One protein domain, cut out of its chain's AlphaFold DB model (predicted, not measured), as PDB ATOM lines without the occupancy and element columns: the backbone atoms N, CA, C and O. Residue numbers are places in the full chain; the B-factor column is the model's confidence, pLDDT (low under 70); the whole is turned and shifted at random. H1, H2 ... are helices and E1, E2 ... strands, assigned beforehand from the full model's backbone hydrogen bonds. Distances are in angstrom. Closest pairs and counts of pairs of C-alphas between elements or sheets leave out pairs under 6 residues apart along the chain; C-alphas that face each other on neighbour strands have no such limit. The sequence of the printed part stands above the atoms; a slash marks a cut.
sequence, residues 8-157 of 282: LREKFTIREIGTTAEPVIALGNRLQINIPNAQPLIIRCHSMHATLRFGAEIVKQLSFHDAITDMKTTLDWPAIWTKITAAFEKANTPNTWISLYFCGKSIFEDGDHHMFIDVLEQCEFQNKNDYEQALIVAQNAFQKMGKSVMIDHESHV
ATOM      1  N   LEU A   8     -20.192 -37.536  -3.299       94.94
ATOM      2  CA  LEU A   8     -20.575 -36.138  -3.398       94.94
ATOM      3  C   LEU A   8     -22.077 -35.999  -3.185       94.94
ATOM      4  O   LEU A   8     -22.863 -36.796  -3.692       94.94
ATOM      5  N   ARG A   9     -22.479 -34.975  -2.442       94.56
ATOM      6  CA  ARG A   9     -23.857 -34.502  -2.372       94.56
ATOM      7  C   ARG A   9     -23.963 -33.256  -3.230       94.56
ATOM      8  O   ARG A   9     -23.315 -32.252  -2.935       94.56
ATOM      9  N   GLU A  10     -24.806 -33.325  -4.241       95.19
ATOM     10  CA  GLU A  10     -24.893 -32.329  -5.296       95.19
ATOM     11  C   GLU A  10     -26.280 -31.693  -5.321       95.19
ATOM     12  O   GLU A  10     -27.312 -32.342  -5.105       95.19
ATOM     13  N   LYS A  11     -26.287 -30.392  -5.583       96.00
ATOM     14  CA  LYS A  11     -27.481 -29.607  -5.863       96.00
ATOM     15  C   LYS A  11     -27.219 -28.776  -7.107       96.00
ATOM     16  O   LYS A  11     -26.261 -28.010  -7.152       96.00
ATOM     17  N   PHE A  12     -28.119 -28.892  -8.069       96.00
ATOM     18  CA  PHE A  12     -28.142 -28.079  -9.273       96.00
ATOM     19  C   PHE A  12     -29.355 -27.162  -9.216       96.00
ATOM     20  O   PHE A  12     -30.478 -27.628  -9.022       96.00
ATOM     21  N   THR A  13     -29.125 -25.863  -9.371       96.62
ATOM     22  CA  THR A  13     -30.186 -24.858  -9.475       96.62
ATOM     23  C   THR A  13     -30.198 -24.339 -10.904       96.62
ATOM     24  O   THR A  13     -29.263 -23.669 -11.330       96.62
ATOM     25  N   ILE A  14     -31.240 -24.684 -11.653       95.19
ATOM     26  CA  ILE A  14     -31.372 -24.390 -13.079       95.19
ATOM     27  C   ILE A  14     -32.359 -23.233 -13.230       95.19
ATOM     28  O   ILE A  14     -33.537 -23.362 -12.899       95.19
ATOM     29  N   ARG A  15     -31.871 -22.094 -13.719       95.75
ATOM     30  CA  ARG A  15     -32.651 -20.870 -13.947       95.75
ATOM     31  C   ARG A  15     -32.705 -20.576 -15.430       95.75
ATOM     32  O   ARG A  15     -31.665 -20.523 -16.077       95.75
ATOM     33  N   GLU A  16     -33.887 -20.335 -15.971       94.44
ATOM     34  CA  GLU A  16     -34.003 -19.813 -17.330       94.44
ATOM     35  C   GLU A  16     -33.752 -18.295 -17.322       94.44
ATOM     36  O   GLU A  16     -34.216 -17.560 -16.450       94.44
ATOM     37  N   ILE A  17     -32.932 -17.821 -18.258       93.44
ATOM     38  CA  ILE A  17     -32.496 -16.425 -18.319       93.44
ATOM     39  C   ILE A  17     -33.601 -15.586 -18.963       93.44
ATOM     40  O   ILE A  17     -34.068 -15.896 -20.055       93.44
ATOM     41  N   GLY A  18     -33.980 -14.486 -18.309       91.62
ATOM     42  CA  GLY A  18     -34.991 -13.554 -18.822       91.62
ATOM     43  C   GLY A  18     -36.437 -13.938 -18.498       91.62
ATOM     44  O   GLY A  18     -37.353 -13.272 -18.973       91.62
ATOM     45  N   THR A  19     -36.651 -14.966 -17.674       92.19
ATOM     46  CA  THR A  19     -37.967 -15.322 -17.127       92.19
ATOM     47  C   THR A  19     -38.005 -15.127 -15.612       92.19
ATOM     48  O   THR A  19     -36.974 -15.130 -14.943       92.19
ATOM     49  N   THR A  20     -39.210 -14.963 -15.070       91.12
ATOM     50  CA  THR A  20     -39.484 -14.961 -13.623       91.12
ATOM     51  C   THR A  20     -39.957 -16.328 -13.127       91.12
ATOM     52  O   THR A  20     -40.511 -16.421 -12.036       91.12
ATOM     53  N   ALA A  21     -39.821 -17.378 -13.942       93.00
ATOM     54  CA  ALA A  21     -40.146 -18.735 -13.531       93.00
ATOM     55  C   ALA A  21     -39.258 -19.180 -12.359       93.00
ATOM     56  O   ALA A  21     -38.072 -18.851 -12.296       93.00
ATOM     57  N   GLU A  22     -39.846 -19.953 -11.448       94.75
ATOM     58  CA  GLU A  22     -39.118 -20.533 -10.323       94.75
ATOM     59  C   GLU A  22     -37.981 -21.446 -10.815       94.75
ATOM     60  O   GLU A  22     -38.155 -22.177 -11.798       94.75
ATOM     61  N   PRO A  23     -36.811 -21.427 -10.149       95.25
ATOM     62  CA  PRO A  23     -35.701 -22.288 -10.514       95.25
ATOM     63  C   PRO A  23     -36.066 -23.759 -10.337       95.25
ATOM     64  O   PRO A  23     -36.652 -24.168  -9.333       95.25
ATOM     65  N   VAL A  24     -35.616 -24.580 -11.278       95.38
ATOM     66  CA  VAL A  24     -35.700 -26.033 -11.151       95.38
ATOM     67  C   VAL A  24     -34.528 -26.518 -10.304       95.38
ATOM     68  O   VAL A  24     -33.377 -26.163 -10.563       95.38
ATOM     69  N   ILE A  25     -34.812 -27.332  -9.289       96.00
ATOM     70  CA  ILE A  25     -33.796 -27.887  -8.393       96.00
ATOM     71  C   ILE A  25     -33.650 -29.380  -8.672       96.00
ATOM     72  O   ILE A  25     -34.588 -30.147  -8.463       96.00
ATOM     73  N   ALA A  26     -32.456 -29.797  -9.093       95.69
ATOM     74  CA  ALA A  26     -32.089 -31.204  -9.187       95.69
ATOM     75  C   ALA A  26     -31.115 -31.548  -8.056       95.69
ATOM     76  O   ALA A  26     -30.056 -30.937  -7.919       95.69
ATOM     77  N   LEU A  27     -31.486 -32.518  -7.225       95.81
ATOM     78  CA  LEU A  27     -30.659 -33.020  -6.129       95.81
ATOM     79  C   LEU A  27     -30.183 -34.425  -6.467       95.81
ATOM     80  O   LEU A  27     -30.932 -35.200  -7.053       95.81
ATOM     81  N   GLY A  28     -28.973 -34.773  -6.044       95.50
ATOM     82  CA  GLY A  28     -28.475 -36.136  -6.170       95.50
ATOM     83  C   GLY A  28     -27.247 -36.377  -5.313       95.50
ATOM     84  O   GLY A  28     -26.545 -35.446  -4.922       95.50
ATOM     85  N   ASN A  29     -26.986 -37.640  -5.006       97.38
ATOM     86  CA  ASN A  29     -25.718 -38.060  -4.421       97.38
ATOM     87  C   ASN A  29     -24.971 -38.863  -5.472       97.38
ATOM     88  O   ASN A  29     -25.590 -39.719  -6.090       97.38
ATOM     89  N   ARG A  30     -23.685 -38.591  -5.679       97.00
ATOM     90  CA  ARG A  30     -22.860 -39.195  -6.726       97.00
ATOM     91  C   ARG A  30     -21.696 -39.941  -6.095       97.00
ATOM     92  O   ARG A  30     -20.914 -39.352  -5.353       97.00
ATOM     93  N   LEU A  31     -21.568 -41.226  -6.397       97.19
ATOM     94  CA  LEU A  31     -20.449 -42.067  -5.982       97.19
ATOM     95  C   LEU A  31     -19.797 -42.672  -7.222       97.19
ATOM     96  O   LEU A  31     -20.454 -43.357  -8.000       97.19
ATOM     97  N   GLN A  32     -18.498 -42.445  -7.374       95.25
ATOM     98  CA  GLN A  32     -17.702 -43.032  -8.445       95.25
ATOM     99  C   GLN A  32     -16.932 -44.249  -7.926       95.25
ATOM    100  O   GLN A  32     -16.151 -44.140  -6.980       95.25
ATOM    101  N   ILE A  33     -17.112 -45.395  -8.580       93.44
ATOM    102  CA  ILE A  33     -16.344 -46.616  -8.329       93.44
ATOM    103  C   ILE A  33     -15.392 -46.836  -9.498       93.44
ATOM    104  O   ILE A  33     -15.804 -47.082 -10.632       93.44
ATOM    105  N   ASN A  34     -14.096 -46.770  -9.207       90.88
ATOM    106  CA  ASN A  34     -13.058 -47.044 -10.192       90.88
ATOM    107  C   ASN A  34     -12.892 -48.556 -10.367       90.88
ATOM    108  O   ASN A  34     -12.601 -49.271  -9.406       90.88
ATOM    109  N   ILE A  35     -13.034 -49.028 -11.602       87.75
ATOM    110  CA  ILE A  35     -12.859 -50.435 -11.960       87.75
ATOM    111  C   ILE A  35     -11.504 -50.579 -12.666       87.75
ATOM    112  O   ILE A  35     -11.238 -49.837 -13.615       87.75
ATOM    113  N   PRO A  36     -10.623 -51.497 -12.232       84.19
ATOM    114  CA  PRO A  36      -9.341 -51.708 -12.895       84.19
ATOM    115  C   PRO A  36      -9.512 -52.004 -14.390       84.19
ATOM    116  O   PRO A  36     -10.283 -52.881 -14.764       84.19
ATOM    117  N   ASN A  37      -8.766 -51.288 -15.238       84.25
ATOM    118  CA  ASN A  37      -8.762 -51.450 -16.700       84.25
ATOM    119  C   ASN A  37     -10.113 -51.210 -17.403       84.25
ATOM    120  O   ASN A  37     -10.257 -51.562 -18.573       84.25
ATOM    121  N   ALA A  38     -11.087 -50.597 -16.730       86.31
ATOM    122  CA  ALA A  38     -12.382 -50.256 -17.308       86.31
ATOM    123  C   ALA A  38     -12.758 -48.800 -17.001       86.31
ATOM    124  O   ALA A  38     -12.092 -48.106 -16.233       86.31
ATOM    125  N   GLN A  39     -13.831 -48.326 -17.635       88.25
ATOM    126  CA  GLN A  39     -14.420 -47.034 -17.291       88.25
ATOM    127  C   GLN A  39     -15.010 -47.082 -15.873       88.25
ATOM    128  O   GLN A  39     -15.454 -48.149 -15.436       88.25
ATOM    129  N   PRO A  40     -15.017 -45.953 -15.145       91.88
ATOM    130  CA  PRO A  40     -15.633 -45.905 -13.834       91.88
ATOM    131  C   PRO A  40     -17.142 -46.154 -13.926       91.88
ATOM    132  O   PRO A  40     -17.798 -45.826 -14.916       91.88
ATOM    133  N   LEU A  41     -17.679 -46.727 -12.855       93.94
ATOM    134  CA  LEU A  41     -19.109 -46.873 -12.637       93.94
ATOM    135  C   LEU A  41     -19.583 -45.715 -11.762       93.94
ATOM    136  O   LEU A  41     -18.998 -45.475 -10.702       93.94
ATOM    137  N   ILE A  42     -20.626 -45.010 -12.189       96.25
ATOM    138  CA  ILE A  42     -21.198 -43.899 -11.426       96.25
ATOM    139  C   ILE A  42     -22.534 -44.332 -10.848       96.25
ATOM    140  O   ILE A  42     -23.428 -44.753 -11.574       96.25
ATOM    141  N   ILE A  43     -22.671 -44.220  -9.535       97.69
ATOM    142  CA  ILE A  43     -23.913 -44.491  -8.821       97.69
ATOM    143  C   ILE A  43     -24.504 -43.160  -8.406       97.69
ATOM    144  O   ILE A  43     -23.829 -42.352  -7.757       97.69
ATOM    145  N   ARG A  44     -25.783 -42.964  -8.718       98.00
ATOM    146  CA  ARG A  44     -26.569 -41.861  -8.192       98.00
ATOM    147  C   ARG A  44     -27.782 -42.349  -7.434       98.00
ATOM    148  O   ARG A  44     -28.486 -43.221  -7.921       98.00
ATOM    149  N   CYS A  45     -28.041 -41.782  -6.256       97.06
ATOM    150  CA  CYS A  45     -29.293 -42.040  -5.535       97.06
ATOM    151  C   CYS A  45     -29.826 -40.798  -4.826       97.06
ATOM    152  O   CYS A  45     -29.104 -39.822  -4.583       97.06
ATOM    153  N   HIS A  46     -31.083 -40.904  -4.391       94.44
ATOM    154  CA  HIS A  46     -31.755 -39.906  -3.563       94.44
ATOM    155  C   HIS A  46     -31.063 -39.657  -2.208       94.44
ATOM    156  O   HIS A  46     -30.928 -38.504  -1.789       94.44
ATOM    157  N   SER A  47     -30.590 -40.708  -1.525       94.50
ATOM    158  CA  SER A  47     -29.996 -40.618  -0.183       94.50
ATOM    159  C   SER A  47     -28.532 -41.085  -0.156       94.50
ATOM    160  O   SER A  47     -28.157 -42.049  -0.819       94.50
ATOM    161  N   MET A  48     -27.688 -40.417   0.646       95.25
ATOM    162  CA  MET A  48     -26.258 -40.760   0.757       95.25
ATOM    163  C   MET A  48     -26.033 -42.191   1.267       95.25
ATOM    164  O   MET A  48     -25.141 -42.887   0.792       95.25
ATOM    165  N   HIS A  49     -26.832 -42.639   2.240       95.69
ATOM    166  CA  HIS A  49     -26.673 -43.968   2.829       95.69
ATOM    167  C   HIS A  49     -27.103 -45.074   1.856       95.69
ATOM    168  O   HIS A  49     -26.421 -46.095   1.783       95.69
ATOM    169  N   ALA A  50     -28.157 -44.867   1.055       95.75
ATOM    170  CA  ALA A  50     -28.529 -45.797  -0.010       95.75
ATOM    171  C   ALA A  50     -27.441 -45.882  -1.090       95.75
ATOM    172  O   ALA A  50     -27.035 -46.986  -1.453       95.75
ATOM    173  N   THR A  51     -26.888 -44.738  -1.522       97.38
ATOM    174  CA  THR A  51     -25.756 -44.703  -2.465       97.38
ATOM    175  C   THR A  51     -24.560 -45.500  -1.943       97.38
ATOM    176  O   THR A  51     -23.987 -46.301  -2.681       97.38
ATOM    177  N   LEU A  52     -24.193 -45.333  -0.666       96.88
ATOM    178  CA  LEU A  52     -23.088 -46.081  -0.058       96.88
ATOM    179  C   LEU A  52     -23.378 -47.574   0.066       96.88
ATOM    180  O   LEU A  52     -22.487 -48.362  -0.226       96.88
ATOM    181  N   ARG A  53     -24.588 -47.983   0.463       97.00
ATOM    182  CA  ARG A  53     -24.944 -49.411   0.547       97.00
ATOM    183  C   ARG A  53     -24.937 -50.086  -0.814       97.00
ATOM    184  O   ARG A  53     -24.423 -51.195  -0.938       97.00
ATOM    185  N   PHE A  54     -25.455 -49.406  -1.835       96.62
ATOM    186  CA  PHE A  54     -25.425 -49.914  -3.204       96.62
ATOM    187  C   PHE A  54     -23.991 -50.023  -3.718       96.62
ATOM    188  O   PHE A  54     -23.585 -51.073  -4.215       96.62
ATOM    189  N   GLY A  55     -23.181 -48.985  -3.489       95.94
ATOM    190  CA  GLY A  55     -21.761 -49.024  -3.810       95.94
ATOM    191  C   GLY A  55     -21.001 -50.105  -3.044       95.94
ATOM    192  O   GLY A  55     -20.157 -50.775  -3.627       95.94
ATOM    193  N   ALA A  56     -21.327 -50.335  -1.772       95.94
ATOM    194  CA  ALA A  56     -20.712 -51.376  -0.961       95.94
ATOM    195  C   ALA A  56     -21.017 -52.772  -1.513       95.94
ATOM    196  O   ALA A  56     -20.111 -53.596  -1.611       95.94
ATOM    197  N   GLU A  57     -22.266 -53.046  -1.907       94.94
ATOM    198  CA  GLU A  57     -22.608 -54.323  -2.538       94.94
ATOM    199  C   GLU A  57     -21.870 -54.482  -3.875       94.94
ATOM    200  O   GLU A  57     -21.286 -55.533  -4.104       94.94
ATOM    201  N   ILE A  58     -21.770 -53.437  -4.704       92.50
ATOM    202  CA  ILE A  58     -20.981 -53.494  -5.946       92.50
ATOM    203  C   ILE A  58     -19.508 -53.788  -5.672       92.50
ATOM    204  O   ILE A  58     -18.944 -54.694  -6.278       92.50
ATOM    205  N   VAL A  59     -18.874 -53.055  -4.751       92.62
ATOM    206  CA  VAL A  59     -17.464 -53.264  -4.385       92.62
ATOM    207  C   VAL A  59     -17.249 -54.678  -3.853       92.62
ATOM    208  O   VAL A  59     -16.259 -55.325  -4.193       92.62
ATOM    209  N   LYS A  60     -18.194 -55.191  -3.060       92.88
ATOM    210  CA  LYS A  60     -18.176 -56.572  -2.584       92.88
ATOM    211  C   LYS A  60     -18.225 -57.556  -3.751       92.88
ATOM    212  O   LYS A  60     -17.371 -58.434  -3.811       92.88
ATOM    213  N   GLN A  61     -19.162 -57.410  -4.685       89.56
ATOM    214  CA  GLN A  61     -19.253 -58.296  -5.850       89.56
ATOM    215  C   GLN A  61     -17.984 -58.213  -6.718       89.56
ATOM    216  O   GLN A  61     -17.394 -59.237  -7.049       89.56
ATOM    217  N   LEU A  62     -17.484 -57.003  -6.988       86.94
ATOM    218  CA  LEU A  62     -16.229 -56.768  -7.714       86.94
ATOM    219  C   LEU A  62     -15.015 -57.424  -7.046       86.94
ATOM    220  O   LEU A  62     -14.079 -57.806  -7.738       86.94
ATOM    221  N   SER A  63     -15.015 -57.574  -5.719       86.50
ATOM    222  CA  SER A  63     -13.925 -58.249  -5.005       86.50
ATOM    223  C   SER A  63     -13.892 -59.770  -5.206       86.50
ATOM    224  O   SER A  63     -12.864 -60.383  -4.935       86.50
ATOM    225  N   PHE A  64     -14.985 -60.370  -5.693       83.31
ATOM    226  CA  PHE A  64     -15.085 -61.805  -5.983       83.31
ATOM    227  C   PHE A  64     -14.961 -62.144  -7.476       83.31
ATOM    228  O   PHE A  64     -14.874 -63.321  -7.821       83.31
ATOM    229  N   HIS A  65     -14.961 -61.143  -8.360       77.19
ATOM    230  CA  HIS A  65     -14.900 -61.334  -9.806       77.19
ATOM    231  C   HIS A  65     -13.608 -60.743 -10.379       77.19
ATOM    232  O   HIS A  65     -13.416 -59.531 -10.377       77.19
ATOM    233  N   ASP A  66     -12.746 -61.603 -10.928       63.25
ATOM    234  CA  ASP A  66     -11.424 -61.211 -11.444       63.25
ATOM    235  C   ASP A  66     -11.488 -60.307 -12.692       63.25
ATOM    236  O   ASP A  66     -10.551 -59.557 -12.971       63.25
ATOM    237  N   ALA A  67     -12.598 -60.342 -13.438       66.88
ATOM    238  CA  ALA A  67     -12.879 -59.425 -14.539       66.88
ATOM    239  C   ALA A  67     -14.389 -59.333 -14.807       66.88
ATOM    240  O   ALA A  67     -15.038 -60.343 -15.078       66.88
ATOM    241  N   ILE A  68     -14.944 -58.117 -14.792       69.00
ATOM    242  CA  ILE A  68     -16.290 -57.876 -15.323       69.00
ATOM    243  C   ILE A  68     -16.191 -57.742 -16.842       69.00
ATOM    244  O   ILE A  68     -15.642 -56.766 -17.350       69.00
ATOM    245  N   THR A  69     -16.722 -58.729 -17.561       70.12
ATOM    246  CA  THR A  69     -16.779 -58.736 -19.029       70.12
ATOM    247  C   THR A  69     -17.940 -57.903 -19.571       70.12
ATOM    248  O   THR A  69     -17.776 -57.235 -20.588       70.12
ATOM    249  N   ASP A  70     -19.087 -57.888 -18.884       79.06
ATOM    250  CA  ASP A  70     -20.236 -57.049 -19.238       79.06
ATOM    251  C   ASP A  70     -20.978 -56.546 -17.996       79.06
ATOM    252  O   ASP A  70     -21.785 -57.254 -17.393       79.06
ATOM    253  N   MET A  71     -20.761 -55.280 -17.644       81.19
ATOM    254  CA  MET A  71     -21.398 -54.657 -16.485       81.19
ATOM    255  C   MET A  71     -22.932 -54.716 -16.547       81.19
ATOM    256  O   MET A  71     -23.578 -54.799 -15.514       81.19
ATOM    257  N   LYS A  72     -23.551 -54.724 -17.733       77.38
ATOM    258  CA  LYS A  72     -25.018 -54.715 -17.829       77.38
ATOM    259  C   LYS A  72     -25.653 -56.016 -17.359       77.38
ATOM    260  O   LYS A  72     -26.742 -55.977 -16.800       77.38
ATOM    261  N   THR A  73     -24.991 -57.141 -17.608       78.81
ATOM    262  CA  THR A  73     -25.542 -58.483 -17.381       78.81
ATOM    263  C   THR A  73     -24.865 -59.228 -16.237       78.81
ATOM    264  O   THR A  73     -25.377 -60.255 -15.799       78.81
ATOM    265  N   THR A  74     -23.742 -58.714 -15.725       79.06
ATOM    266  CA  THR A  74     -22.970 -59.392 -14.671       79.06
ATOM    267  C   THR A  74     -23.728 -59.462 -13.347       79.06
ATOM    268  O   THR A  74     -23.560 -60.435 -12.617       79.06
ATOM    269  N   LEU A  75     -24.561 -58.466 -13.022       86.69
ATOM    270  CA  LEU A  75     -25.243 -58.373 -11.730       86.69
ATOM    271  C   LEU A  75     -26.749 -58.132 -11.888       86.69
ATOM    272  O   LEU A  75     -27.191 -57.382 -12.756       86.69
ATOM    273  N   ASP A  76     -27.534 -58.746 -11.000       91.75
ATOM    274  CA  ASP A  76     -28.972 -58.498 -10.869       91.75
ATOM    275  C   ASP A  76     -29.195 -57.190 -10.091       91.75
ATOM    276  O   ASP A  76     -29.371 -57.171  -8.867       91.75
ATOM    277  N   TRP A  77     -29.112 -56.069 -10.813       94.25
ATOM    278  CA  TRP A  77     -29.289 -54.729 -10.252       94.25
ATOM    279  C   TRP A  77     -30.630 -54.542  -9.530       94.25
ATOM    280  O   TRP A  77     -30.605 -54.044  -8.397       94.25
ATOM    281  N   PRO A  78     -31.779 -54.983 -10.093       95.06
ATOM    282  CA  PRO A  78     -33.055 -54.943  -9.385       95.06
ATOM    283  C   PRO A  78     -33.034 -55.695  -8.051       95.06
ATOM    284  O   PRO A  78     -33.538 -55.174  -7.050       95.06
ATOM    285  N   ALA A  79     -32.446 -56.895  -7.997       93.69
ATOM    286  CA  ALA A  79     -32.369 -57.665  -6.757       93.69
ATOM    287  C   ALA A  79     -31.467 -56.991  -5.714       93.69
ATOM    288  O   ALA A  79     -31.836 -56.923  -4.538       93.69
ATOM    289  N   ILE A  80     -30.317 -56.447  -6.133       93.88
ATOM    290  CA  ILE A  80     -29.419 -55.690  -5.248       93.88
ATOM    291  C   ILE A  80     -30.147 -54.470  -4.674       93.88
ATOM    292  O   ILE A  80     -30.149 -54.264  -3.458       93.88
ATOM    293  N   TRP A  81     -30.802 -53.685  -5.530       94.94
ATOM    294  CA  TRP A  81     -31.519 -52.487  -5.107       94.94
ATOM    295  C   TRP A  81     -32.685 -52.809  -4.174       94.94
ATOM    296  O   TRP A  81     -32.834 -52.191  -3.116       94.94
ATOM    297  N   THR A  82     -33.460 -53.841  -4.509       93.62
ATOM    298  CA  THR A  82     -34.552 -54.330  -3.664       93.62
ATOM    299  C   THR A  82     -34.025 -54.743  -2.297       93.62
ATOM    300  O   THR A  82     -34.564 -54.313  -1.288       93.62
ATOM    301  N   LYS A  83     -32.932 -55.511  -2.218       92.06
ATOM    302  CA  LYS A  83     -32.328 -55.922  -0.938       92.06
ATOM    303  C   LYS A  83     -31.952 -54.726  -0.055       92.06
ATOM    304  O   LYS A  83     -32.117 -54.799   1.161       92.06
ATOM    305  N   ILE A  84     -31.457 -53.642  -0.649       90.94
ATOM    306  CA  ILE A  84     -31.034 -52.437   0.080       90.94
ATOM    307  C   ILE A  84     -32.237 -51.617   0.565       90.94
ATOM    308  O   ILE A  84     -32.203 -51.085   1.675       90.94
ATOM    309  N   THR A  85     -33.312 -51.548  -0.224       88.75
ATOM    310  CA  THR A  85     -34.484 -50.698   0.063       88.75
ATOM    311  C   THR A  85     -35.643 -51.403   0.772       88.75
ATOM    312  O   THR A  85     -36.482 -50.729   1.378       88.75
ATOM    313  N   ALA A  86     -35.712 -52.739   0.715       70.31
ATOM    314  CA  ALA A  86     -36.937 -53.518   0.932       70.31
ATOM    315  C   ALA A  86     -37.595 -53.382   2.311       70.31
ATOM    316  O   ALA A  86     -38.804 -53.579   2.403       70.31
ATOM    317  N   ALA A  87     -36.855 -53.074   3.379       70.25
ATOM    318  CA  ALA A  87     -37.428 -53.085   4.729       70.25
ATOM    319  C   ALA A  87     -37.885 -51.703   5.217       70.25
ATOM    320  O   ALA A  87     -38.956 -51.578   5.806       70.25
ATOM    321  N   PHE A  88     -37.077 -50.665   4.993       86.19
ATOM    322  CA  PHE A  88     -37.291 -49.360   5.620       86.19
ATOM    323  C   PHE A  88     -37.473 -48.230   4.606       86.19
ATOM    324  O   PHE A  88     -38.473 -47.516   4.684       86.19
ATOM    325  N   GLU A  89     -36.559 -48.067   3.643       86.06
ATOM    326  CA  GLU A  89     -36.629 -46.935   2.710       86.06
ATOM    327  C   GLU A  89     -37.888 -46.979   1.848       86.06
ATOM    328  O   GLU A  89     -38.594 -45.978   1.779       86.06
ATOM    329  N   LYS A  90     -38.243 -48.134   1.273       83.44
ATOM    330  CA  LYS A  90     -39.410 -48.228   0.383       83.44
ATOM    331  C   LYS A  90     -40.727 -47.840   1.069       83.44
ATOM    332  O   LYS A  90     -41.602 -47.256   0.439       83.44
ATOM    333  N   ALA A  91     -40.865 -48.147   2.359       87.00
ATOM    334  CA  ALA A  91     -42.071 -47.842   3.128       87.00
ATOM    335  C   ALA A  91     -42.119 -46.395   3.647       87.00
ATOM    336  O   ALA A  91     -43.208 -45.869   3.861       87.00
ATOM    337  N   ASN A  92     -40.961 -45.760   3.866       88.81
ATOM    338  CA  ASN A  92     -40.869 -44.473   4.569       88.81
ATOM    339  C   ASN A  92     -40.319 -43.325   3.706       88.81
ATOM    340  O   ASN A  92     -40.360 -42.168   4.122       88.81
ATOM    341  N   THR A  93     -39.813 -43.638   2.514       88.62
ATOM    342  CA  THR A  93     -39.234 -42.699   1.548       88.62
ATOM    343  C   THR A  93     -39.681 -43.106   0.134       88.62
ATOM    344  O   THR A  93     -38.887 -43.640  -0.640       88.62
ATOM    345  N   PRO A  94     -40.960 -42.892  -0.228       85.50
ATOM    346  CA  PRO A  94     -41.531 -43.396  -1.485       85.50
ATOM    347  C   PRO A  94     -40.896 -42.789  -2.745       85.50
ATOM    348  O   PRO A  94     -40.914 -43.419  -3.792       85.50
ATOM    349  N   ASN A  95     -40.282 -41.607  -2.631       90.50
ATOM    350  CA  ASN A  95     -39.597 -40.922  -3.733       90.50
ATOM    351  C   ASN A  95     -38.102 -41.288  -3.813       90.50
ATOM    352  O   ASN A  95     -37.288 -40.501  -4.297       90.50
ATOM    353  N   THR A  96     -37.707 -42.433  -3.251       93.50
ATOM    354  CA  THR A  96     -36.333 -42.923  -3.386       93.50
ATOM    355  C   THR A  96     -36.106 -43.345  -4.828       93.50
ATOM    356  O   THR A  96     -36.945 -44.016  -5.420       93.50
ATOM    357  N   TRP A  97     -34.954 -42.971  -5.367       96.31
ATOM    358  CA  TRP A  97     -34.535 -43.345  -6.706       96.31
ATOM    359  C   TRP A  97     -33.057 -43.730  -6.726       96.31
ATOM    360  O   TRP A  97     -32.278 -43.328  -5.846       96.31
ATOM    361  N   ILE A  98     -32.685 -44.477  -7.757       97.69
ATOM    362  CA  ILE A  98     -31.318 -44.847  -8.103       97.69
ATOM    363  C   ILE A  98     -31.136 -44.786  -9.620       97.69
ATOM    364  O   ILE A  98     -32.023 -45.179 -10.369       97.69
ATOM    365  N   SER A  99     -29.967 -44.336 -10.064       98.00
ATOM    366  CA  SER A  99     -29.504 -44.524 -11.436       98.00
ATOM    367  C   SER A  99     -28.031 -44.924 -11.439       98.00
ATOM    368  O   SER A  99     -27.212 -44.388 -10.683       98.00
ATOM    369  N   LEU A 100     -27.709 -45.929 -12.243       97.31
ATOM    370  CA  LEU A 100     -26.384 -46.510 -12.385       97.31
ATOM    371  C   LEU A 100     -25.878 -46.240 -13.796       97.31
ATOM    372  O   LEU A 100     -26.461 -46.728 -14.760       97.31
ATOM    373  N   TYR A 101     -24.759 -45.536 -13.922       96.44
ATOM    374  CA  TYR A 101     -24.190 -45.162 -15.211       96.44
ATOM    375  C   TYR A 101     -22.874 -45.885 -15.473       96.44
ATOM    376  O   TYR A 101     -21.990 -45.955 -14.619       96.44
ATOM    377  N   PHE A 102     -22.722 -46.366 -16.703       94.50
ATOM    378  CA  PHE A 102     -21.483 -46.922 -17.229       94.50
ATOM    379  C   PHE A 102     -21.251 -46.384 -18.640       94.50
ATOM    380  O   PHE A 102     -22.138 -46.445 -19.495       94.50
ATOM    381  N   CYS A 103     -20.061 -45.829 -18.885       92.62
ATOM    382  CA  CYS A 103     -19.730 -45.150 -20.143       92.62
ATOM    383  C   CYS A 103     -20.744 -44.047 -20.526       92.62
ATOM    384  O   CYS A 103     -21.198 -43.985 -21.673       92.62
ATOM    385  N   GLY A 104     -21.156 -43.229 -19.548       92.56
ATOM    386  CA  GLY A 104     -22.098 -42.116 -19.742       92.56
ATOM    387  C   GLY A 104     -23.524 -42.531 -20.109       92.56
ATOM    388  O   GLY A 104     -24.302 -41.702 -20.573       92.56
ATOM    389  N   LYS A 105     -23.866 -43.817 -19.972       94.81
ATOM    390  CA  LYS A 105     -25.209 -44.343 -20.227       94.81
ATOM    391  C   LYS A 105     -25.735 -45.013 -18.981       94.81
ATOM    392  O   LYS A 105     -25.008 -45.778 -18.347       94.81
ATOM    393  N   SER A 106     -27.007 -44.785 -18.697       96.00
ATOM    394  CA  SER A 106     -27.681 -45.536 -17.658       96.00
ATOM    395  C   SER A 106     -27.795 -47.014 -18.039       96.00
ATOM    396  O   SER A 106     -28.119 -47.365 -19.180       96.00
ATOM    397  N   ILE A 107     -27.446 -47.883 -17.096       95.69
ATOM    398  CA  ILE A 107     -27.531 -49.342 -17.217       95.69
ATOM    399  C   ILE A 107     -28.558 -49.946 -16.259       95.69
ATOM    400  O   ILE A 107     -28.935 -51.102 -16.445       95.69
ATOM    401  N   PHE A 108     -29.004 -49.184 -15.261       96.81
ATOM    402  CA  PHE A 108     -30.065 -49.558 -14.335       96.81
ATOM    403  C   PHE A 108     -30.639 -48.306 -13.670       96.81
ATOM    404  O   PHE A 108     -29.873 -47.461 -13.212       96.81
ATOM    405  N   GLU A 109     -31.966 -48.226 -13.581       97.19
ATOM    406  CA  GLU A 109     -32.696 -47.135 -12.930       97.19
ATOM    407  C   GLU A 109     -33.911 -47.692 -12.197       97.19
ATOM    408  O   GLU A 109     -34.525 -48.658 -12.656       97.19
ATOM    409  N   ASP A 110     -34.261 -47.070 -11.077       96.38
ATOM    410  CA  ASP A 110     -35.522 -47.295 -10.374       96.38
ATOM    411  C   ASP A 110     -35.938 -46.005  -9.657       96.38
ATOM    412  O   ASP A 110     -35.102 -45.350  -9.030       96.38
ATOM    413  N   GLY A 111     -37.223 -45.650  -9.738       94.81
ATOM    414  CA  GLY A 111     -37.768 -44.384  -9.232       94.81
ATOM    415  C   GLY A 111     -37.592 -43.190 -10.181       94.81
ATOM    416  O   GLY A 111     -37.068 -43.324 -11.283       94.81
ATOM    417  N   ASP A 112     -38.044 -42.013  -9.736       94.38
ATOM    418  CA  ASP A 112     -38.045 -40.782 -10.538       94.38
ATOM    419  C   ASP A 112     -36.930 -39.823 -10.093       94.38
ATOM    420  O   ASP A 112     -36.998 -39.211  -9.021       94.38
ATOM    421  N   HIS A 113     -35.917 -39.641 -10.942       95.25
ATOM    422  CA  HIS A 113     -34.904 -38.593 -10.798       95.25
ATOM    423  C   HIS A 113     -35.026 -37.535 -11.894       95.25
ATOM    424  O   HIS A 113     -35.688 -37.702 -12.915       95.25
ATOM    425  N   HIS A 114     -34.392 -36.385 -11.674       95.19
ATOM    426  CA  HIS A 114     -34.467 -35.289 -12.631       95.19
ATOM    427  C   HIS A 114     -33.589 -35.573 -13.863       95.19
ATOM    428  O   HIS A 114     -32.374 -35.701 -13.720       95.19
ATOM    429  N   MET A 115     -34.165 -35.548 -15.073       93.06
ATOM    430  CA  MET A 115     -33.489 -35.880 -16.350       93.06
ATOM    431  C   MET A 115     -32.184 -35.112 -16.633       93.06
ATOM    432  O   MET A 115     -31.335 -35.554 -17.401       93.06
ATOM    433  N   PHE A 116     -32.009 -33.935 -16.022       93.38
ATOM    434  CA  PHE A 116     -30.753 -33.176 -16.094       93.38
ATOM    435  C   PHE A 116     -29.546 -34.000 -15.627       93.38
ATOM    436  O   PHE A 116     -28.453 -33.838 -16.158       93.38
ATOM    437  N   ILE A 117     -29.755 -34.889 -14.656       95.19
ATOM    438  CA  ILE A 117     -28.718 -35.772 -14.133       95.19
ATOM    439  C   ILE A 117     -28.199 -36.702 -15.241       95.19
ATOM    440  O   ILE A 117     -26.988 -36.839 -15.392       95.19
ATOM    441  N   ASP A 118     -29.088 -37.262 -16.068       95.69
ATOM    442  CA  ASP A 118     -28.701 -38.147 -17.175       95.69
ATOM    443  C   ASP A 118     -27.882 -37.408 -18.229       95.69
ATOM    444  O   ASP A 118     -26.854 -37.900 -18.697       95.69
ATOM    445  N   VAL A 119     -28.325 -36.194 -18.572       93.25
ATOM    446  CA  VAL A 119     -27.610 -35.313 -19.504       93.25
ATOM    447  C   VAL A 119     -26.208 -35.023 -18.979       93.25
ATOM    448  O   VAL A 119     -25.243 -35.087 -19.736       93.25
ATOM    449  N   LEU A 120     -26.083 -34.737 -17.684       93.62
ATOM    450  CA  LEU A 120     -24.812 -34.388 -17.065       93.62
ATOM    451  C   LEU A 120     -23.818 -35.552 -17.082       93.62
ATOM    452  O   LEU A 120     -22.678 -35.355 -17.497       93.62
ATOM    453  N   GLU A 121     -24.248 -36.764 -16.722       95.19
ATOM    454  CA  GLU A 121     -23.389 -37.959 -16.765       95.19
ATOM    455  C   GLU A 121     -22.972 -38.321 -18.199       95.19
ATOM    456  O   GLU A 121     -21.833 -38.726 -18.454       95.19
ATOM    457  N   GLN A 122     -23.861 -38.112 -19.173       93.69
ATOM    458  CA  GLN A 122     -23.522 -38.277 -20.584       93.69
ATOM    459  C   GLN A 122     -22.494 -37.231 -21.050       93.69
ATOM    460  O   GLN A 122     -21.544 -37.573 -21.765       93.69
ATOM    461  N   CYS A 123     -22.662 -35.965 -20.656       91.62
ATOM    462  CA  CYS A 123     -21.732 -34.884 -20.977       91.62
ATOM    463  C   CYS A 123     -20.367 -35.087 -20.310       91.62
ATOM    464  O   CYS A 123     -19.344 -34.897 -20.963       91.62
ATOM    465  N   GLU A 124     -20.318 -35.496 -19.045       91.56
ATOM    466  CA  GLU A 124     -19.068 -35.769 -18.330       91.56
ATOM    467  C   GLU A 124     -18.258 -36.867 -19.023       91.56
ATOM    468  O   GLU A 124     -17.061 -36.695 -19.280       91.56
ATOM    469  N   PHE A 125     -18.923 -37.958 -19.407       91.94
ATOM    470  CA  PHE A 125     -18.278 -39.047 -20.128       91.94
ATOM    471  C   PHE A 125     -17.657 -38.580 -21.456       91.94
ATOM    472  O   PHE A 125     -16.534 -38.959 -21.791       91.94
ATOM    473  N   GLN A 126     -18.349 -37.714 -22.203       88.88
ATOM    474  CA  GLN A 126     -17.826 -37.147 -23.453       88.88
ATOM    475  C   GLN A 126     -16.643 -36.193 -23.227       88.88
ATOM    476  O   GLN A 126     -15.741 -36.129 -24.063       88.88
ATOM    477  N   ASN A 127     -16.616 -35.493 -22.091       86.38
ATOM    478  CA  ASN A 127     -15.589 -34.509 -21.737       86.38
ATOM    479  C   ASN A 127     -14.451 -35.090 -20.883       86.38
ATOM    480  O   ASN A 127     -13.776 -34.355 -20.168       86.38
ATOM    481  N   LYS A 128     -14.199 -36.404 -20.970       83.69
ATOM    482  CA  LYS A 128     -13.089 -37.086 -20.274       83.69
ATOM    483  C   LYS A 128     -13.093 -36.876 -18.750       83.69
ATOM    484  O   LYS A 128     -12.026 -36.784 -18.148       83.69
ATOM    485  N   ASN A 129     -14.276 -36.856 -18.136       75.38
ATOM    486  CA  ASN A 129     -14.471 -36.676 -16.692       75.38
ATOM    487  C   ASN A 129     -14.106 -35.278 -16.158       75.38
ATOM    488  O   ASN A 129     -13.771 -35.130 -14.984       75.38
ATOM    489  N   ASP A 130     -14.184 -34.249 -17.005       83.38
ATOM    490  CA  ASP A 130     -14.187 -32.856 -16.554       83.38
ATOM    491  C   ASP A 130     -15.626 -32.413 -16.253       83.38
ATOM    492  O   ASP A 130     -16.415 -32.096 -17.149       83.38
ATOM    493  N   TYR A 131     -15.976 -32.448 -14.968       82.31
ATOM    494  CA  TYR A 131     -17.330 -32.184 -14.489       82.31
ATOM    495  C   TYR A 131     -17.756 -30.717 -14.659       82.31
ATOM    496  O   TYR A 131     -18.917 -30.434 -14.955       82.31
ATOM    497  N   GLU A 132     -16.823 -29.771 -14.518       85.06
ATOM    498  CA  GLU A 132     -17.106 -28.345 -14.717       85.06
ATOM    499  C   GLU A 132     -17.372 -28.049 -16.195       85.06
ATOM    500  O   GLU A 132     -18.332 -27.353 -16.537       85.06
ATOM    501  N   GLN A 133     -16.590 -28.654 -17.094       89.00
ATOM    502  CA  GLN A 133     -16.849 -28.553 -18.530       89.00
ATOM    503  C   GLN A 133     -18.147 -29.254 -18.934       89.00
ATOM    504  O   GLN A 133     -18.858 -28.766 -19.814       89.00
ATOM    505  N   ALA A 134     -18.508 -30.359 -18.275       89.44
ATOM    506  CA  ALA A 134     -19.774 -31.041 -18.522       89.44
ATOM    507  C   ALA A 134     -20.984 -30.120 -18.286       89.44
ATOM    508  O   ALA A 134     -21.923 -30.140 -19.083       89.44
ATOM    509  N   LEU A 135     -20.935 -29.258 -17.262       91.12
ATOM    510  CA  LEU A 135     -21.975 -28.258 -17.000       91.12
ATOM    511  C   LEU A 135     -22.081 -27.230 -18.131       91.12
ATOM    512  O   LEU A 135     -23.186 -26.953 -18.603       91.12
ATOM    513  N   ILE A 136     -20.948 -26.722 -18.621       91.75
ATOM    514  CA  ILE A 136     -20.910 -25.777 -19.749       91.75
ATOM    515  C   ILE A 136     -21.496 -26.430 -21.009       91.75
ATOM    516  O   ILE A 136     -22.299 -25.827 -21.726       91.75
ATOM    517  N   VAL A 137     -21.137 -27.687 -21.280       91.31
ATOM    518  CA  VAL A 137     -21.680 -28.442 -22.417       91.31
ATOM    519  C   VAL A 137     -23.187 -28.660 -22.272       91.31
ATOM    520  O   VAL A 137     -23.912 -28.474 -23.253       91.31
ATOM    521  N   ALA A 138     -23.677 -28.964 -21.070       90.75
ATOM    522  CA  ALA A 138     -25.106 -29.103 -20.808       90.75
ATOM    523  C   ALA A 138     -25.864 -27.778 -21.022       90.75
ATOM    524  O   ALA A 138     -26.891 -27.767 -21.702       90.75
ATOM    525  N   GLN A 139     -25.340 -26.646 -20.539       93.06
ATOM    526  CA  GLN A 139     -25.924 -25.318 -20.790       93.06
ATOM    527  C   GLN A 139     -26.008 -25.005 -22.289       93.06
ATOM    528  O   GLN A 139     -27.055 -24.581 -22.784       93.06
ATOM    529  N   ASN A 140     -24.936 -25.285 -23.034       92.06
ATOM    530  CA  ASN A 140     -24.907 -25.110 -24.485       92.06
ATOM    531  C   ASN A 140     -25.922 -26.020 -25.201       92.06
ATOM    532  O   ASN A 140     -26.489 -25.629 -26.223       92.06
ATOM    533  N   ALA A 141     -26.162 -27.230 -24.688       90.19
ATOM    534  CA  ALA A 141     -27.172 -28.137 -25.226       90.19
ATOM    535  C   ALA A 141     -28.590 -27.567 -25.052       90.19
ATOM    536  O   ALA A 141     -29.343 -27.517 -26.025       90.19
ATOM    537  N   PHE A 142     -28.926 -27.043 -23.866       90.62
ATOM    538  CA  PHE A 142     -30.199 -26.347 -23.642       90.62
ATOM    539  C   PHE A 142     -30.353 -25.120 -24.545       90.62
ATOM    540  O   PHE A 142     -31.412 -24.932 -25.148       90.62
ATOM    541  N   GLN A 143     -29.285 -24.333 -24.714       92.44
ATOM    542  CA  GLN A 143     -29.308 -23.152 -25.577       92.44
ATOM    543  C   GLN A 143     -29.616 -23.522 -27.033       92.44
ATOM    544  O   GLN A 143     -30.437 -22.869 -27.677       92.44
ATOM    545  N   LYS A 144     -29.025 -24.609 -27.545       91.00
ATOM    546  CA  LYS A 144     -29.323 -25.136 -28.889       91.00
ATOM    547  C   LYS A 144     -30.771 -25.610 -29.039       91.00
ATOM    548  O   LYS A 144     -31.296 -25.591 -30.146       91.00
ATOM    549  N   MET A 145     -31.419 -25.996 -27.942       89.69
ATOM    550  CA  MET A 145     -32.843 -26.345 -27.892       89.69
ATOM    551  C   MET A 145     -33.758 -25.127 -27.675       89.69
ATOM    552  O   MET A 145     -34.956 -25.291 -27.453       89.69
ATOM    553  N   GLY A 146     -33.215 -23.906 -27.731       91.50
ATOM    554  CA  GLY A 146     -33.971 -22.663 -27.586       91.50
ATOM    555  C   GLY A 146     -34.215 -22.224 -26.140       91.50
ATOM    556  O   GLY A 146     -34.957 -21.270 -25.931       91.50
ATOM    557  N   LYS A 147     -33.594 -22.878 -25.148       91.25
ATOM    558  CA  LYS A 147     -33.696 -22.505 -23.730       91.25
ATOM    559  C   LYS A 147     -32.370 -21.957 -23.224       91.25
ATOM    560  O   LYS A 147     -31.396 -22.693 -23.095       91.25
ATOM    561  N   SER A 148     -32.323 -20.667 -22.911       93.56
ATOM    562  CA  SER A 148     -31.137 -20.068 -22.295       93.56
ATOM    563  C   SER A 148     -31.180 -20.309 -20.790       93.56
ATOM    564  O   SER A 148     -32.049 -19.760 -20.116       93.56
ATOM    565  N   VAL A 149     -30.283 -21.143 -20.258       94.44
ATOM    566  CA  VAL A 149     -30.280 -21.511 -18.834       94.44
ATOM    567  C   VAL A 149     -28.947 -21.217 -18.152       94.44
ATOM    568  O   VAL A 149     -27.867 -21.430 -18.704       94.44
ATOM    569  N   MET A 150     -29.029 -20.769 -16.906       94.19
ATOM    570  CA  MET A 150     -27.926 -20.701 -15.959       94.19
ATOM    571  C   MET A 150     -28.037 -21.885 -15.000       94.19
ATOM    572  O   MET A 150     -29.110 -22.127 -14.448       94.19
ATOM    573  N   ILE A 151     -26.948 -22.634 -14.831       94.81
ATOM    574  CA  ILE A 151     -26.900 -23.784 -13.927       94.81
ATOM    575  C   ILE A 151     -25.895 -23.477 -12.822       94.81
ATOM    576  O   ILE A 151     -24.695 -23.426 -13.076       94.81
ATOM    577  N   ASP A 152     -26.390 -23.307 -11.599       94.56
ATOM    578  CA  ASP A 152     -25.550 -23.209 -10.408       94.56
ATOM    579  C   ASP A 152     -25.352 -24.607  -9.817       94.56
ATOM    580  O   ASP A 152     -26.332 -25.311  -9.554       94.56
ATOM    581  N   HIS A 153     -24.101 -25.002  -9.586       95.19
ATOM    582  CA  HIS A 153     -23.749 -26.294  -9.004       95.19
ATOM    583  C   HIS A 153     -23.126 -26.121  -7.615       95.19
ATOM    584  O   HIS A 153     -22.087 -25.487  -7.453       95.19
ATOM    585  N   GLU A 154     -23.750 -26.731  -6.610       94.50
ATOM    586  CA  GLU A 154     -23.218 -26.845  -5.255       94.50
ATOM    587  C   GLU A 154     -22.876 -28.315  -4.974       94.50
ATOM    588  O   GLU A 154     -23.776 -29.154  -4.890       94.50
ATOM    589  N   SER A 155     -21.592 -28.624  -4.765       92.38
ATOM    590  CA  SER A 155     -21.131 -29.968  -4.397       92.38
ATOM    591  C   SER A 155     -20.457 -29.967  -3.032       92.38
ATOM    592  O   SER A 155     -19.643 -29.100  -2.720       92.38
ATOM    593  N   HIS A 156     -20.803 -30.950  -2.205       90.75
ATOM    594  CA  HIS A 156     -20.183 -31.164  -0.904       90.75
ATOM    595  C   HIS A 156     -19.769 -32.619  -0.773       90.75
ATOM    596  O   HIS A 156     -20.575 -33.520  -1.002       90.75
ATOM    597  N   VAL A 157     -18.541 -32.861  -0.323       89.19
ATOM    598  CA  VAL A 157     -18.103 -34.224  -0.031       89.19
ATOM    599  C   VAL A 157     -18.842 -34.732   1.207       89.19
ATOM    600  O   VAL A 157     -18.678 -34.200   2.305       89.19
TER     601      VAL A 157
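AT A GLANCE: This is residues 8 to 157 of the 282 residues of an uncharacterized protein of Alphaproteobacteria bacterium (UniProt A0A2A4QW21). A twisted sheet of six strands forms the middle layer, with H1 and H3 over one face and H5 and H6 over the other. The hairpin of E1 and E2 reaches toward one end of the long axis, while H1 and H2 lie toward the other. The printed part has 150 residues with six named helices and six named strands, E1 E2 E3 H1 H2 H3 H4 E4 E5 H5 H6 E6, of mixed class. The antiparallel sheet runs E5 E4 E3 E2 E1 E6. The whole is compact, with a radius of gyration of the C-alphas of 16.4 A and spans of 53 by 39 by 26 A.

HOW THE PARTS SIT: E1, residues 8 to 16, and E2, residues 24 to 33, form a hairpin, with N 10 and O 28 2.8 A apart. E2 forms another hairpin with E3, residues 41 to 45, where N 31 and O 43 are 2.9 A apart. E1, E2 and E3 make a meander, each strand the antiparallel neighbour of the one before. H1, residues 48 to 64, is on the sheet at a height of 9.6 A, over E3, and runs along the strands at 18 degrees to E3 on the local plane; their closest C-alphas, Cys 45 and Thr 51, are 5.4 A apart. H2, residues 71 to 74, only grazes the sheet with residues 71 to 73. H1, with residues 50 to 57 alone, touches H3, residues 77 to 85, opposite ways at a steep tilt of 48 degrees; the closest C-alphas are Arg 53 and Ile 84, 6.8 A. H4, residues 89 to 92, is not on the sheet and meets H3 only through their link. E4, residues 98 to 102, is antiparallel to E3, with N 42 and O 101 2.9 A apart, and forms a hairpin with E5, residues 105 to 110, with N 100 and O 108 2.8 A apart. H3 is on the sheet, over E5. H5, residues 116 to 126, is on the opposite face from H1. It touches H6, residues 131 to 144, at a steep tilt of 66 degrees, the closest C-alphas being Glu 124 and Ala 134, 4.8 A. H6 is over E6, residues 149 to 157, at a height of 8.9 A. E6 is antiparallel to E1, with N 11 and O 154 2.9 A apart. Every O i to N i+4 pair is within hydrogen-bond range in H3, H5 and H6, and 12 of 13 in H1; H2 and H4 are too short for such a pair.

IN THESE COORDINATES: E1 begins at C-alpha 8, (-20.575, -36.138, -3.398), and measures 25.3 A; E2 measures 28.4 A. H1 begins at C-alpha 48, (-26.258, -40.760, 0.757), and measures 24.8 A; H6 measures 20.0 A. E6 measures 25.8 A and ends at C-alpha 157, (-18.103, -34.224, -0.031).

THE WHOLE: The two C-alphas farthest apart, Thr 20 and Asp 66, are 54.1 A apart. The printed part has no cut and no long link. Residues 66 to 68 are under 70 in pLDDT.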